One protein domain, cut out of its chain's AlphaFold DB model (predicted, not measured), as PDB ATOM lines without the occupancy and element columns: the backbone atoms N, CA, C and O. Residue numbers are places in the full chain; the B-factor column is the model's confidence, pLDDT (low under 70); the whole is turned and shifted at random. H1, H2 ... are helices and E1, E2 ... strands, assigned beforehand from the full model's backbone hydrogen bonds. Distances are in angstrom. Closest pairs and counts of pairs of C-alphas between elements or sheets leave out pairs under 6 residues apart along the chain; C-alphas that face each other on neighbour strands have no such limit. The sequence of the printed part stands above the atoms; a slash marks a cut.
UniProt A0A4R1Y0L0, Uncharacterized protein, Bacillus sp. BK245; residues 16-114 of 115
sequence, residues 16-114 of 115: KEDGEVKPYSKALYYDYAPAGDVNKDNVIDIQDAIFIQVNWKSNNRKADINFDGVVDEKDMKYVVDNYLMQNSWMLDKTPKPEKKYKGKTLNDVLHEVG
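Overview. This is residues 16 to 114 of the 115 residues of an uncharacterized protein of Bacillus sp. BK245 (UniProt A0A4R1Y0L0). With little regular structure, a small head of three short helices side by side, H1 touching both H2 and H3, and long loops has a long thin arm; residues 17 to 23 and 25 to 32 stick out. The printed part has 99 residues, with E1, H1, H2 and H3 in that order, mostly helix, though named elements hold only 29 residues. It is loose, radius of gyration of the C-alphas 18.4 A, spanning 66 by 31 by 17 A.

Along the chain. E1 is residues 20 to 22, 6.3 A long, from C-alpha 20 at (137.041, 150.864, 146.730). H1 is residues 46 to 54, 12.3 A; H2 residues 73 to 81, 11.8 A; H3 residues 106 to 113, 11.0 A, ending at C-alpha 113 (163.941, 204.935, 157.022).

Arrangement. H1 and H2, a helical hairpin, touch at a shallow tilt of 4 degrees, opposite ways; their closest C-alphas, Ala 49 and Val 79, are 6.3 A apart. H1 and H3 touch at a shallow tilt of 5 degrees, the same way; their closest C-alphas, Ile 46 and Leu 106, are 5.8 A apart. H2 and H3 are near each other. E1 pairs with no named strand. Every O i to N i+4 pair is within hydrogen-bond range in H1 and H3, 3 of 5 in H2.

Size, cuts and confidence. The C-alphas of Asp 18 and Gly 114, the farthest apart, are 66.1 A apart. The three links are long. The printed part has no cut; no printed residue is under 70 in pLDDT.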
ATOM      1  N   LYS A  16     141.166 154.092 150.982       84.12
ATOM      2  CA  LYS A  16     141.118 152.870 150.175       84.12
ATOM      3  C   LYS A  16     140.828 151.687 151.095       84.12
ATOM      4  O   LYS A  16     141.706 151.283 151.851       84.12
ATOM      5  N   GLU A  17     139.613 151.160 151.019       83.19
ATOM      6  CA  GLU A  17     139.151 149.984 151.765       83.19
ATOM      7  C   GLU A  17     138.568 148.981 150.775       83.19
ATOM      8  O   GLU A  17     137.787 149.363 149.907       83.19
ATOM      9  N   ASP A  18     138.980 147.717 150.873       85.56
ATOM     10  CA  ASP A  18     138.465 146.610 150.050       85.56
ATOM     11  C   ASP A  18     138.504 146.853 148.528       85.56
ATOM     12  O   ASP A  18     137.701 146.330 147.764       85.56
ATOM     13  N   GLY A  19     139.469 147.651 148.061       87.56
ATOM     14  CA  GLY A  19     139.622 147.996 146.643       87.56
ATOM     15  C   GLY A  19     138.773 149.184 146.177       87.56
ATOM     16  O   GLY A  19     139.024 149.692 145.084       87.56
ATOM     17  N   GLU A  20     137.869 149.693 147.012       88.81
ATOM     18  CA  GLU A  20     137.041 150.864 146.730       88.81
ATOM     19  C   GLU A  20     137.619 152.141 147.362       88.81
ATOM     20  O   GLU A  20     138.231 152.121 148.433       88.81
ATOM     21  N   VAL A  21     137.436 153.279 146.684       88.81
ATOM     22  CA  VAL A  21     137.812 154.599 147.207       88.81
ATOM     23  C   VAL A  21     136.581 155.243 147.827       88.81
ATOM     24  O   VAL A  21     135.639 155.601 147.121       88.81
ATOM     25  N   LYS A  22     136.604 155.419 149.148       87.75
ATOM     26  CA  LYS A  22     135.522 156.053 149.904       87.75
ATOM     27  C   LYS A  22     135.827 157.532 150.175       87.75
ATOM     28  O   LYS A  22     137.000 157.893 150.353       87.75
ATOM     29  N   PRO A  23     134.798 158.398 150.243       85.25
ATOM     30  CA  PRO A  23     134.961 159.779 150.685       85.25
ATOM     31  C   PRO A  23     135.576 159.830 152.086       85.25
ATOM     32  O   PRO A  23     135.167 159.095 152.980       85.25
ATOM     33  N   TYR A  24     136.551 160.714 152.283       86.00
ATOM     34  CA  TYR A  24     137.189 160.922 153.580       86.00
ATOM     35  C   TYR A  24     137.577 162.389 153.738       86.00
ATOM     36  O   TYR A  24     138.022 163.019 152.779       86.00
ATOM     37  N   SER A  25     137.444 162.933 154.945       86.38
ATOM     38  CA  SER A  25     137.866 164.298 155.265       86.38
ATOM     39  C   SER A  25     139.209 164.270 155.985       86.38
ATOM     40  O   SER A  25     139.373 163.578 156.986       86.38
ATOM     41  N   LYS A  26     140.179 165.046 155.494       84.56
ATOM     42  CA  LYS A  26     141.508 165.162 156.101       84.56
ATOM     43  C   LYS A  26     141.774 166.605 156.505       84.56
ATOM     44  O   LYS A  26     141.846 167.479 155.646       84.56
ATOM     45  N   ALA A  27     141.956 166.842 157.803       87.62
ATOM     46  CA  ALA A  27     142.460 168.118 158.290       87.62
ATOM     47  C   ALA A  27     143.931 168.288 157.880       87.62
ATOM     48  O   ALA A  27     144.737 167.360 158.000       87.62
ATOM     49  N   LEU A  28     144.282 169.476 157.387       86.50
ATOM     50  CA  LEU A  28     145.654 169.836 157.052       86.50
ATOM     51  C   LEU A  28     146.166 170.837 158.075       86.50
ATOM     52  O   LEU A  28     145.712 171.975 158.128       86.50
ATOM     53  N   TYR A  29     147.135 170.394 158.860       84.81
ATOM     54  CA  TYR A  29     147.904 171.263 159.737       84.81
ATOM     55  C   TYR A  29     149.124 171.783 158.977       84.81
ATOM     56  O   TYR A  29     149.745 171.033 158.207       84.81
ATOM     57  N   TYR A  30     149.438 173.057 159.179       78.81
ATOM     58  CA  TYR A  30     150.608 173.722 158.620       78.81
ATOM     59  C   TYR A  30     151.537 174.110 159.759       78.81
ATOM     60  O   TYR A  30     151.070 174.532 160.818       78.81
ATOM     61  N   ASP A  31     152.835 173.960 159.525       83.56
ATOM     62  CA  ASP A  31     153.843 174.500 160.424       83.56
ATOM     63  C   ASP A  31     153.875 176.028 160.314       83.56
ATOM     64  O   ASP A  31     153.342 176.618 159.367       83.56
ATOM     65  N   TYR A  32     154.511 176.667 161.294       88.75
ATOM     66  CA  TYR A  32     154.759 178.102 161.263       88.75
ATOM     67  C   TYR A  32     155.516 178.480 159.982       88.75
ATOM     68  O   TYR A  32     156.591 177.946 159.718       88.75
ATOM     69  N   ALA A  33     154.950 179.402 159.202       92.00
ATOM     70  CA  ALA A  33     155.574 179.960 158.011       92.00
ATOM     71  C   ALA A  33     156.146 181.343 158.357       92.00
ATOM     72  O   ALA A  33     155.359 182.252 158.617       92.00
ATOM     73  N   PRO A  34     157.475 181.521 158.378       95.62
ATOM     74  CA  PRO A  34     158.093 182.816 158.635       95.62
ATOM     75  C   PRO A  34     157.585 183.916 157.698       95.62
ATOM     76  O   PRO A  34     157.317 183.673 156.516       95.62
ATOM     77  N   ALA A  35     157.474 185.125 158.242       96.94
ATOM     78  CA  ALA A  35     157.195 186.343 157.494       96.94
ATOM     79  C   ALA A  35     158.477 187.141 157.231       96.94
ATOM     80  O   ALA A  35     159.461 186.978 157.939       96.94
ATOM     81  N   GLY A  36     158.449 187.998 156.215       97.62
ATOM     82  CA  GLY A  36     159.593 188.765 155.722       97.62
ATOM     83  C   GLY A  36     159.826 188.604 154.216       97.62
ATOM     84  O   GLY A  36     160.444 189.474 153.633       97.62
ATOM     85  N   ASP A  37     159.274 187.567 153.572       97.81
ATOM     86  CA  ASP A  37     159.301 187.359 152.110       97.81
ATOM     87  C   ASP A  37     158.152 188.159 151.479       97.81
ATOM     88  O   ASP A  37     157.029 187.673 151.236       97.81
ATOM     89  N   VAL A  38     158.388 189.460 151.347       96.88
ATOM     90  CA  VAL A  38     157.405 190.448 150.901       96.88
ATOM     91  C   VAL A  38     157.372 190.539 149.377       96.88
ATOM     92  O   VAL A  38     156.308 190.795 148.800       96.88
ATOM     93  N   ASN A  39     158.502 190.259 148.721       95.75
ATOM     94  CA  ASN A  39     158.635 190.280 147.268       95.75
ATOM     95  C   ASN A  39     158.208 188.947 146.591       95.75
ATOM     96  O   ASN A  39     157.963 188.942 145.382       95.75
ATOM     97  N   LYS A  40     158.017 187.863 147.365       94.94
ATOM     98  CA  LYS A  40     157.587 186.518 146.926       94.94
ATOM     99  C   LYS A  40     158.605 185.745 146.095       94.94
ATOM    100  O   LYS A  40     158.209 184.941 145.244       94.94
ATOM    101  N   ASP A  41     159.891 185.927 146.362       96.25
ATOM    102  CA  ASP A  41     160.970 185.189 145.702       96.25
ATOM    103  C   ASP A  41     161.447 183.941 146.471       96.25
ATOM    104  O   ASP A  41     162.228 183.156 145.929       96.25
ATOM    105  N   ASN A  42     160.864 183.664 147.647       96.62
ATOM    106  CA  ASN A  42     161.170 182.534 148.534       96.62
ATOM    107  C   ASN A  42     162.464 182.673 149.352       96.62
ATOM    108  O   ASN A  42     162.915 181.689 149.949       96.62
ATOM    109  N   VAL A  43     163.038 183.866 149.440       97.75
ATOM    110  CA  VAL A  43     164.100 184.199 150.390       97.75
ATOM    111  C   VAL A  43     163.704 185.456 151.171       97.75
ATOM    112  O   VAL A  43     162.785 186.157 150.783       97.75
ATOM    113  N   ILE A  44     164.301 185.671 152.344       98.56
ATOM    114  CA  ILE A  44     164.122 186.904 153.121       98.56
ATOM    115  C   ILE A  44     165.459 187.616 153.122       98.56
ATOM    116  O   ILE A  44     166.393 187.158 153.784       98.56
ATOM    117  N   ASP A  45     165.596 188.692 152.360       98.69
ATOM    118  CA  ASP A  45     166.886 189.345 152.166       98.69
ATOM    119  C   ASP A  45     166.795 190.860 151.891       98.69
ATOM    120  O   ASP A  45     165.828 191.534 152.256       98.69
ATOM    121  N   ILE A  46     167.871 191.452 151.358       98.69
ATOM    122  CA  ILE A  46     167.943 192.896 151.096       98.69
ATOM    123  C   ILE A  46     166.842 193.383 150.145       98.69
ATOM    124  O   ILE A  46     166.426 194.540 150.239       98.69
ATOM    125  N   GLN A  47     166.356 192.530 149.242       98.56
ATOM    126  CA  GLN A  47     165.295 192.882 148.306       98.56
ATOM    127  C   GLN A  47     163.972 193.117 149.033       98.56
ATOM    128  O   GLN A  47     163.234 194.034 148.666       98.56
ATOM    129  N   ASP A  48     163.694 192.361 150.095       98.62
ATOM    130  CA  ASP A  48     162.503 192.560 150.919       98.62
ATOM    131  C   ASP A  48     162.567 193.866 151.706       98.62
ATOM    132  O   ASP A  48     161.608 194.642 151.715       98.62
ATOM    133  N   ALA A  49     163.725 194.162 152.300       98.69
ATOM    134  CA  ALA A  49     163.943 195.423 153.002       98.69
ATOM    135  C   ALA A  49     163.768 196.626 152.057       98.69
ATOM    136  O   ALA A  49     163.101 197.602 152.400       98.69
ATOM    137  N   ILE A  50     164.300 196.542 150.833       98.56
ATOM    138  CA  ILE A  50     164.114 197.575 149.805       98.56
ATOM    139  C   ILE A  50     162.643 197.692 149.404       98.56
ATOM    140  O   ILE A  50     162.139 198.803 149.234       98.56
ATOM    141  N   PHE A  51     161.934 196.573 149.259       98.38
ATOM    142  CA  PHE A  51     160.516 196.594 148.914       98.38
ATOM    143  C   PHE A  51     159.682 197.303 149.989       98.38
ATOM    144  O   PHE A  51     158.807 198.103 149.650       98.38
ATOM    145  N   ILE A  52     159.977 197.070 151.272       98.56
ATOM    146  CA  ILE A  52     159.350 197.797 152.383       98.56
ATOM    147  C   ILE A  52     159.733 199.280 152.339       98.56
ATOM    148  O   ILE A  52     158.845 200.128 152.390       98.56
ATOM    149  N   GLN A  53     161.016 199.609 152.161       98.56
ATOM    150  CA  GLN A  53     161.496 200.992 152.070       98.56
ATOM    151  C   GLN A  53     160.798 201.787 150.956       98.56
ATOM    152  O   GLN A  53     160.366 202.916 151.175       98.56
ATOM    153  N   VAL A  54     160.647 201.208 149.760       98.31
ATOM    154  CA  VAL A  54     159.962 201.862 148.629       98.31
ATOM    155  C   VAL A  54     158.497 202.172 148.952       98.31
ATOM    156  O   VAL A  54     157.934 203.124 148.416       98.31
ATOM    157  N   ASN A  55     157.880 201.385 149.832       98.25
ATOM    158  CA  ASN A  55     156.490 201.541 150.244       98.25
ATOM    159  C   ASN A  55     156.339 202.192 151.625       98.25
ATOM    160  O   ASN A  55     155.227 202.210 152.154       98.25
ATOM    161  N   TRP A  56     157.411 202.729 152.208       98.62
ATOM    162  CA  TRP A  56     157.414 203.272 153.564       98.62
ATOM    163  C   TRP A  56     156.335 204.342 153.759       98.62
ATOM    164  O   TRP A  56     156.159 205.220 152.914       98.62
ATOM    165  N   LYS A  57     155.600 204.270 154.876       98.44
ATOM    166  CA  LYS A  57     154.471 205.158 155.222       98.44
ATOM    167  C   LYS A  57     153.312 205.158 154.216       98.44
ATOM    168  O   LYS A  57     152.446 206.028 154.288       98.44
ATOM    169  N   SER A  58     153.263 204.199 153.293       98.50
ATOM    170  CA  SER A  58     152.110 203.992 152.411       98.50
ATOM    171  C   SER A  58     151.095 203.030 153.032       98.50
ATOM    172  O   SER A  58     151.327 202.462 154.094       98.50
ATOM    173  N   ASN A  59     149.986 202.803 152.330       97.38
ATOM    174  CA  ASN A  59     149.004 201.760 152.623       97.38
ATOM    175  C   ASN A  59     149.118 200.565 151.652       97.38
ATOM    176  O   ASN A  59     148.129 199.872 151.388       97.38
ATOM    177  N   ASN A  60     150.291 200.341 151.044       97.25
ATOM    178  CA  ASN A  60     150.462 199.247 150.093       97.25
ATOM    179  C   ASN A  60     150.328 197.895 150.801       97.25
ATOM    180  O   ASN A  60     151.254 197.412 151.451       97.25
ATOM    181  N   ARG A  61     149.194 197.230 150.567       95.19
ATOM    182  CA  ARG A  61     148.846 195.944 151.178       95.19
ATOM    183  C   ARG A  61     149.896 194.842 151.004       95.19
ATOM    184  O   ARG A  61     149.921 193.907 151.802       95.19
ATOM    185  N   LYS A  62     150.713 194.896 149.946       94.69
ATOM    186  CA  LYS A  62     151.778 193.907 149.726       94.69
ATOM    187  C   LYS A  62     152.923 194.067 150.724       94.69
ATOM    188  O   LYS A  62     153.494 193.048 151.087       94.69
ATOM    189  N   ALA A  63     153.229 195.303 151.126       97.06
ATOM    190  CA  ALA A  63     154.306 195.646 152.056       97.06
ATOM    191  C   ALA A  63     153.845 195.766 153.519       97.06
ATOM    192  O   ALA A  63     154.666 195.619 154.412       97.06
ATOM    193  N   ASP A  64     152.549 195.985 153.747       97.69
ATOM    194  CA  ASP A  64     151.898 195.938 155.061       97.69
ATOM    195  C   ASP A  64     151.708 194.463 155.465       97.69
ATOM    196  O   ASP A  64     150.747 193.801 155.064       97.69
ATOM    197  N   ILE A  65     152.687 193.893 156.163       97.50
ATOM    198  CA  ILE A  65     152.740 192.483 156.559       97.50
ATOM    199  C   ILE A  65     151.780 192.234 157.723       97.50
ATOM    200  O   ILE A  65     151.061 191.227 157.714       97.50
ATOM    201  N   ASN A  66     151.747 193.146 158.701       96.69
ATOM    202  CA  ASN A  66     150.944 192.998 159.918       96.69
ATOM    203  C   ASN A  66     149.446 193.327 159.723       96.69
ATOM    204  O   ASN A  66     148.635 192.991 160.585       96.69
ATOM    205  N   PHE A  67     149.083 193.897 158.571       95.69
ATOM    206  CA  PHE A  67     147.736 194.304 158.189       95.69
ATOM    207  C   PHE A  67     147.118 195.395 159.077       95.69
ATOM    208  O   PHE A  67     145.913 195.366 159.339       95.69
ATOM    209  N   ASP A  68     147.923 196.354 159.534       97.50
ATOM    210  CA  ASP A  68     147.459 197.507 160.315       97.50
ATOM    211  C   ASP A  68     147.168 198.756 159.460       97.50
ATOM    212  O   ASP A  68     146.654 199.755 159.969       97.50
ATOM    213  N   GLY A  69     147.382 198.664 158.142       97.88
ATOM    214  CA  GLY A  69     147.020 199.687 157.166       97.88
ATOM    215  C   GLY A  69     148.112 200.719 156.886       97.88
ATOM    216  O   GLY A  69     147.882 201.611 156.062       97.88
ATOM    217  N   VAL A  70     149.286 200.604 157.512       98.56
ATOM    218  CA  VAL A  70     150.455 201.441 157.229       98.56
ATOM    219  C   VAL A  70     151.712 200.586 157.124       98.56
ATOM    220  O   VAL A  70     151.936 199.698 157.924       98.56
ATOM    221  N   VAL A  71     152.557 200.879 156.139       98.62
ATOM    222  CA  VAL A  71     153.868 200.237 156.012       98.62
ATOM    223  C   VAL A  71     154.867 200.960 156.912       98.62
ATOM    224  O   VAL A  71     155.209 202.121 156.644       98.62
ATOM    225  N   ASP A  72     155.337 200.307 157.971       98.69
ATOM    226  CA  ASP A  72     156.264 200.910 158.934       98.69
ATOM    227  C   ASP A  72     157.282 199.933 159.561       98.69
ATOM    228  O   ASP A  72     157.605 198.873 159.021       98.69
ATOM    229  N   GLU A  73     157.863 200.342 160.693       98.62
ATOM    230  CA  GLU A  73     158.859 199.591 161.457       98.62
ATOM    231  C   GLU A  73     158.400 198.170 161.790       98.62
ATOM    232  O   GLU A  73     159.202 197.232 161.746       98.62
ATOM    233  N   LYS A  74     157.110 197.985 162.084       98.44
ATOM    234  CA  LYS A  74     156.565 196.673 162.432       98.44
ATOM    235  C   LYS A  74     156.643 195.709 161.255       98.44
ATOM    236  O   LYS A  74     156.854 194.520 161.474       98.44
ATOM    237  N   ASP A  75     156.499 196.206 160.029       98.62
ATOM    238  CA  ASP A  75     156.648 195.389 158.826       98.62
ATOM    239  C   ASP A  75     158.116 195.074 158.559       98.62
ATOM    240  O   ASP A  75     158.472 193.913 158.344       98.62
ATOM    241  N   MET A  76     158.987 196.085 158.656       98.69
ATOM    242  CA  MET A  76     160.434 195.909 158.490       98.69
ATOM    243  C   MET A  76     161.000 194.889 159.482       98.69
ATOM    244  O   MET A  76     161.875 194.094 159.133       98.69
ATOM    245  N   LYS A  77     160.464 194.853 160.705       98.56
ATOM    246  CA  LYS A  77     160.889 193.913 161.741       98.56
ATOM    247  C   LYS A  77     160.754 192.447 161.319       98.56
ATOM    248  O   LYS A  77     161.615 191.653 161.684       98.56
ATOM    249  N   TYR A  78     159.766 192.080 160.498       98.38
ATOM    250  CA  TYR A  78     159.670 190.707 159.983       98.38
ATOM    251  C   TYR A  78     160.841 190.337 159.069       98.38
ATOM    252  O   TYR A  78     161.317 189.204 159.130       98.38
ATOM    253  N   VAL A  79     161.326 191.286 158.260       98.56
ATOM    254  CA  VAL A  79     162.515 191.092 157.415       98.56
ATOM    255  C   VAL A  79     163.766 190.990 158.279       98.56
ATOM    256  O   VAL A  79     164.568 190.083 158.085       98.56
ATOM    257  N   VAL A  80     163.920 191.886 159.258       98.62
ATOM    258  CA  VAL A  80     165.085 191.914 160.159       98.62
ATOM    259  C   VAL A  80     165.184 190.630 160.984       98.62
ATOM    260  O   VAL A  80     166.246 190.012 161.029       98.62
ATOM    261  N   ASP A  81     164.082 190.201 161.600       98.44
ATOM    262  CA  ASP A  81     164.059 189.043 162.498       98.44
ATOM    263  C   ASP A  81     164.310 187.719 161.753       98.44
ATOM    264  O   ASP A  81     164.804 186.761 162.348       98.44
ATOM    265  N   ASN A  82     164.006 187.664 160.451       98.38
ATOM    266  CA  ASN A  82     164.147 186.465 159.620       98.38
ATOM    267  C   ASN A  82     165.184 186.626 158.492       98.38
ATOM    268  O   ASN A  82     165.169 185.866 157.523       98.38
ATOM    269  N   TYR A  83     166.091 187.599 158.603       98.50
ATOM    270  CA  TYR A  83     167.020 187.954 157.533       98.50
ATOM    271  C   TYR A  83     167.928 186.781 157.127       98.50
ATOM    272  O   TYR A  83     168.500 186.081 157.963       98.50
ATOM    273  N   LEU A  84     168.111 186.611 155.817       98.38
ATOM    274  CA  LEU A  84     168.834 185.527 155.141       98.38
ATOM    275  C   LEU A  84     168.187 184.140 155.232       98.38
ATOM    276  O   LEU A  84     168.823 183.143 154.877       98.38
ATOM    277  N   MET A  85     166.940 184.050 155.687       97.69
ATOM    278  CA  MET A  85     166.216 182.786 155.710       97.69
ATOM    279  C   MET A  85     165.773 182.387 154.298       97.69
ATOM    280  O   MET A  85     165.345 183.221 153.507       97.69
ATOM    281  N   GLN A  86     165.856 181.094 153.988       96.88
ATOM    282  CA  GLN A  86     165.413 180.505 152.723       96.88
ATOM    283  C   GLN A  86     164.181 179.625 152.956       96.88
ATOM    284  O   GLN A  86     164.107 178.898 153.948       96.88
ATOM    285  N   ASN A  87     163.228 179.656 152.026       95.94
ATOM    286  CA  ASN A  87     162.010 178.859 152.099       95.94
ATOM    287  C   ASN A  87     162.292 177.350 151.930       95.94
ATOM    288  O   ASN A  87     162.649 176.866 150.855       95.94
ATOM    289  N   SER A  88     162.040 176.571 152.982       93.31
ATOM    290  CA  SER A  88     162.236 175.116 152.987       93.31
ATOM    291  C   SER A  88     161.168 174.327 152.216       93.31
ATOM    292  O   SER A  88     161.394 173.166 151.874       93.31
ATOM    293  N   TRP A  89     160.018 174.929 151.898       92.38
ATOM    294  CA  TRP A  89     158.941 174.285 151.134       92.38
ATOM    295  C   TRP A  89     159.104 174.423 149.613       92.38
ATOM    296  O   TRP A  89     158.407 173.738 148.860       92.38
ATOM    297  N   MET A  90     160.011 175.293 149.160       91.38
ATOM    298  CA  MET A  90     160.217 175.657 147.751       91.38
ATOM    299  C   MET A  90     161.696 175.541 147.344       91.38
ATOM    300  O   MET A  90     162.206 176.371 146.589       91.38
ATOM    301  N   LEU A  91     162.411 174.532 147.858       82.31
ATOM    302  CA  LEU A  91     163.866 174.368 147.680       82.31
ATOM    303  C   LEU A  91     164.323 174.380 146.212       82.31
ATOM    304  O   LEU A  91     165.415 174.851 145.918       82.31
ATOM    305  N   ASP A  92     163.488 173.902 145.287       86.81
ATOM    306  CA  ASP A  92     163.756 173.893 143.845       86.81
ATOM    307  C   ASP A  92     163.758 175.293 143.210       86.81
ATOM    308  O   ASP A  92     164.290 175.473 142.115       86.81
ATOM    309  N   LYS A  93     163.166 176.283 143.883       87.00
ATOM    310  CA  LYS A  93     162.974 177.652 143.379       87.00
ATOM    311  C   LYS A  93     163.590 178.726 144.263       87.00
ATOM    312  O   LYS A  93     163.485 179.899 143.926       87.00
ATOM    313  N   THR A  94     164.191 178.344 145.386       91.88
ATOM    314  CA  THR A  94     164.670 179.303 146.381       91.88
ATOM    315  C   THR A  94     166.069 179.803 146.012       91.88
ATOM    316  O   THR A  94     167.010 179.001 145.992       91.88
ATOM    317  N   PRO A  95     166.240 181.102 145.709       95.19
ATOM    318  CA  PRO A  95     167.546 181.668 145.395       95.19
ATOM    319  C   PRO A  95     168.430 181.732 146.647       95.19
ATOM    320  O   PRO A  95     167.980 181.518 147.775       95.19
ATOM    321  N   LYS A  96     169.723 182.011 146.449       96.62
ATOM    322  CA  LYS A  96     170.632 182.305 147.564       96.62
ATOM    323  C   LYS A  96     170.341 183.716 148.095       96.62
ATOM    324  O   LYS A  96     170.229 184.608 147.261       96.62
ATOM    325  N   PRO A  97     170.322 183.932 149.423       97.50
ATOM    326  CA  PRO A  97     170.060 185.248 149.991       97.50
ATOM    327  C   PRO A  97     171.093 186.294 149.574       97.50
ATOM    328  O   PRO A  97     172.308 186.077 149.698       97.50
ATOM    329  N   GLU A  98     170.612 187.456 149.154       98.38
ATOM    330  CA  GLU A  98     171.419 188.621 148.834       98.38
ATOM    331  C   GLU A  98     171.637 189.501 150.070       98.38
ATOM    332  O   GLU A  98     170.716 190.000 150.707       98.38
ATOM    333  N   LYS A  99     172.901 189.760 150.413       98.38
ATOM    334  CA  LYS A  99     173.240 190.654 151.538       98.38
ATOM    335  C   LYS A  99     173.333 192.123 151.136       98.38
ATOM    336  O   LYS A  99     173.439 192.985 152.010       98.38
ATOM    337  N   LYS A 100     173.427 192.386 149.830       97.94
ATOM    338  CA  LYS A 100     173.671 193.709 149.266       97.94
ATOM    339  C   LYS A 100     172.951 193.876 147.945       97.94
ATOM    340  O   LYS A 100     173.010 192.982 147.110       97.94
ATOM    341  N   TYR A 101     172.430 195.071 147.712       97.31
ATOM    342  CA  TYR A 101     171.892 195.467 146.420       97.31
ATOM    343  C   TYR A 101     172.404 196.852 146.047       97.31
ATOM    344  O   TYR A 101     172.297 197.800 146.822       97.31
ATOM    345  N   LYS A 102     173.015 196.966 144.861       96.38
ATOM    346  CA  LYS A 102     173.632 198.216 144.370       96.38
ATOM    347  C   LYS A 102     174.561 198.883 145.401       96.38
ATOM    348  O   LYS A 102     174.595 200.101 145.527       96.38
ATOM    349  N   GLY A 103     175.306 198.073 146.155       96.06
ATOM    350  CA  GLY A 103     176.233 198.538 147.191       96.06
ATOM    351  C   GLY A 103     175.610 198.798 148.566       96.06
ATOM    352  O   GLY A 103     176.366 198.821 149.533       96.06
ATOM    353  N   LYS A 104     174.278 198.905 148.678       97.19
ATOM    354  CA  LYS A 104     173.572 199.070 149.958       97.19
ATOM    355  C   LYS A 104     173.423 197.748 150.701       97.19
ATOM    356  O   LYS A 104     173.218 196.706 150.079       97.19
ATOM    357  N   THR A 105     173.512 197.805 152.021       98.56
ATOM    358  CA  THR A 105     173.261 196.727 152.984       98.56
ATOM    359  C   THR A 105     171.917 196.928 153.688       98.56
ATOM    360  O   THR A 105     171.313 197.992 153.575       98.56
ATOM    361  N   LEU A 106     171.469 195.931 154.463       98.56
ATOM    362  CA  LEU A 106     170.278 196.069 155.310       98.56
ATOM    363  C   LEU A 106     170.394 197.280 156.245       98.56
ATOM    364  O   LEU A 106     169.468 198.075 156.316       98.56
ATOM    365  N   ASN A 107     171.546 197.469 156.894       98.56
ATOM    366  CA  ASN A 107     171.756 198.591 157.813       98.56
ATOM    367  C   ASN A 107     171.610 199.953 157.121       98.56
ATOM    368  O   ASN A 107     171.066 200.874 157.720       98.56
ATOM    369  N   ASP A 108     172.055 200.078 155.866       98.62
ATOM    370  CA  ASP A 108     171.887 201.321 155.105       98.62
ATOM    371  C   ASP A 108     170.398 201.605 154.848       98.62
ATOM    372  O   ASP A 108     169.949 202.740 154.987       98.62
ATOM    373  N   VAL A 109     169.617 200.566 154.525       98.62
ATOM    374  CA  VAL A 109     168.162 200.672 154.321       98.62
ATOM    375  C   VAL A 109     167.446 201.071 155.611       98.62
ATOM    376  O   VAL A 109     166.601 201.964 155.571       98.62
ATOM    377  N   LEU A 110     167.796 200.447 156.743       98.69
ATOM    378  CA  LEU A 110     167.229 200.765 158.061       98.69
ATOM    379  C   LEU A 110     167.498 202.228 158.438       98.69
ATOM    380  O   LEU A 110     166.564 202.976 158.727       98.69
ATOM    381  N   HIS A 111     168.748 202.672 158.294       98.56
ATOM    382  CA  HIS A 111     169.132 204.050 158.577       98.56
ATOM    383  C   HIS A 111     168.365 205.063 157.705       98.56
ATOM    384  O   HIS A 111     167.927 206.106 158.189       98.56
ATOM    385  N   GLU A 112     168.160 204.768 156.418       98.19
ATOM    386  CA  GLU A 112     167.423 205.640 155.489       98.19
ATOM    387  C   GLU A 112     165.935 205.807 155.840       98.19
ATOM    388  O   GLU A 112     165.341 206.826 155.482       98.19
ATOM    389  N   VAL A 113     165.332 204.844 156.544       97.94
ATOM    390  CA  VAL A 113     163.941 204.935 157.022       97.94
ATOM    391  C   VAL A 113     163.821 205.410 158.475       97.94
ATOM    392  O   VAL A 113     162.702 205.561 158.973       97.94
ATOM    393  N   GLY A 114     164.949 205.705 159.129       97.44
ATOM    394  CA  GLY A 114     165.011 206.197 160.507       97.44
ATOM    395  C   GLY A 114     164.943 205.104 161.578       97.44
ATOM    396  O   GLY A 114     164.460 205.388 162.673       97.44
TER     397      GLY A 114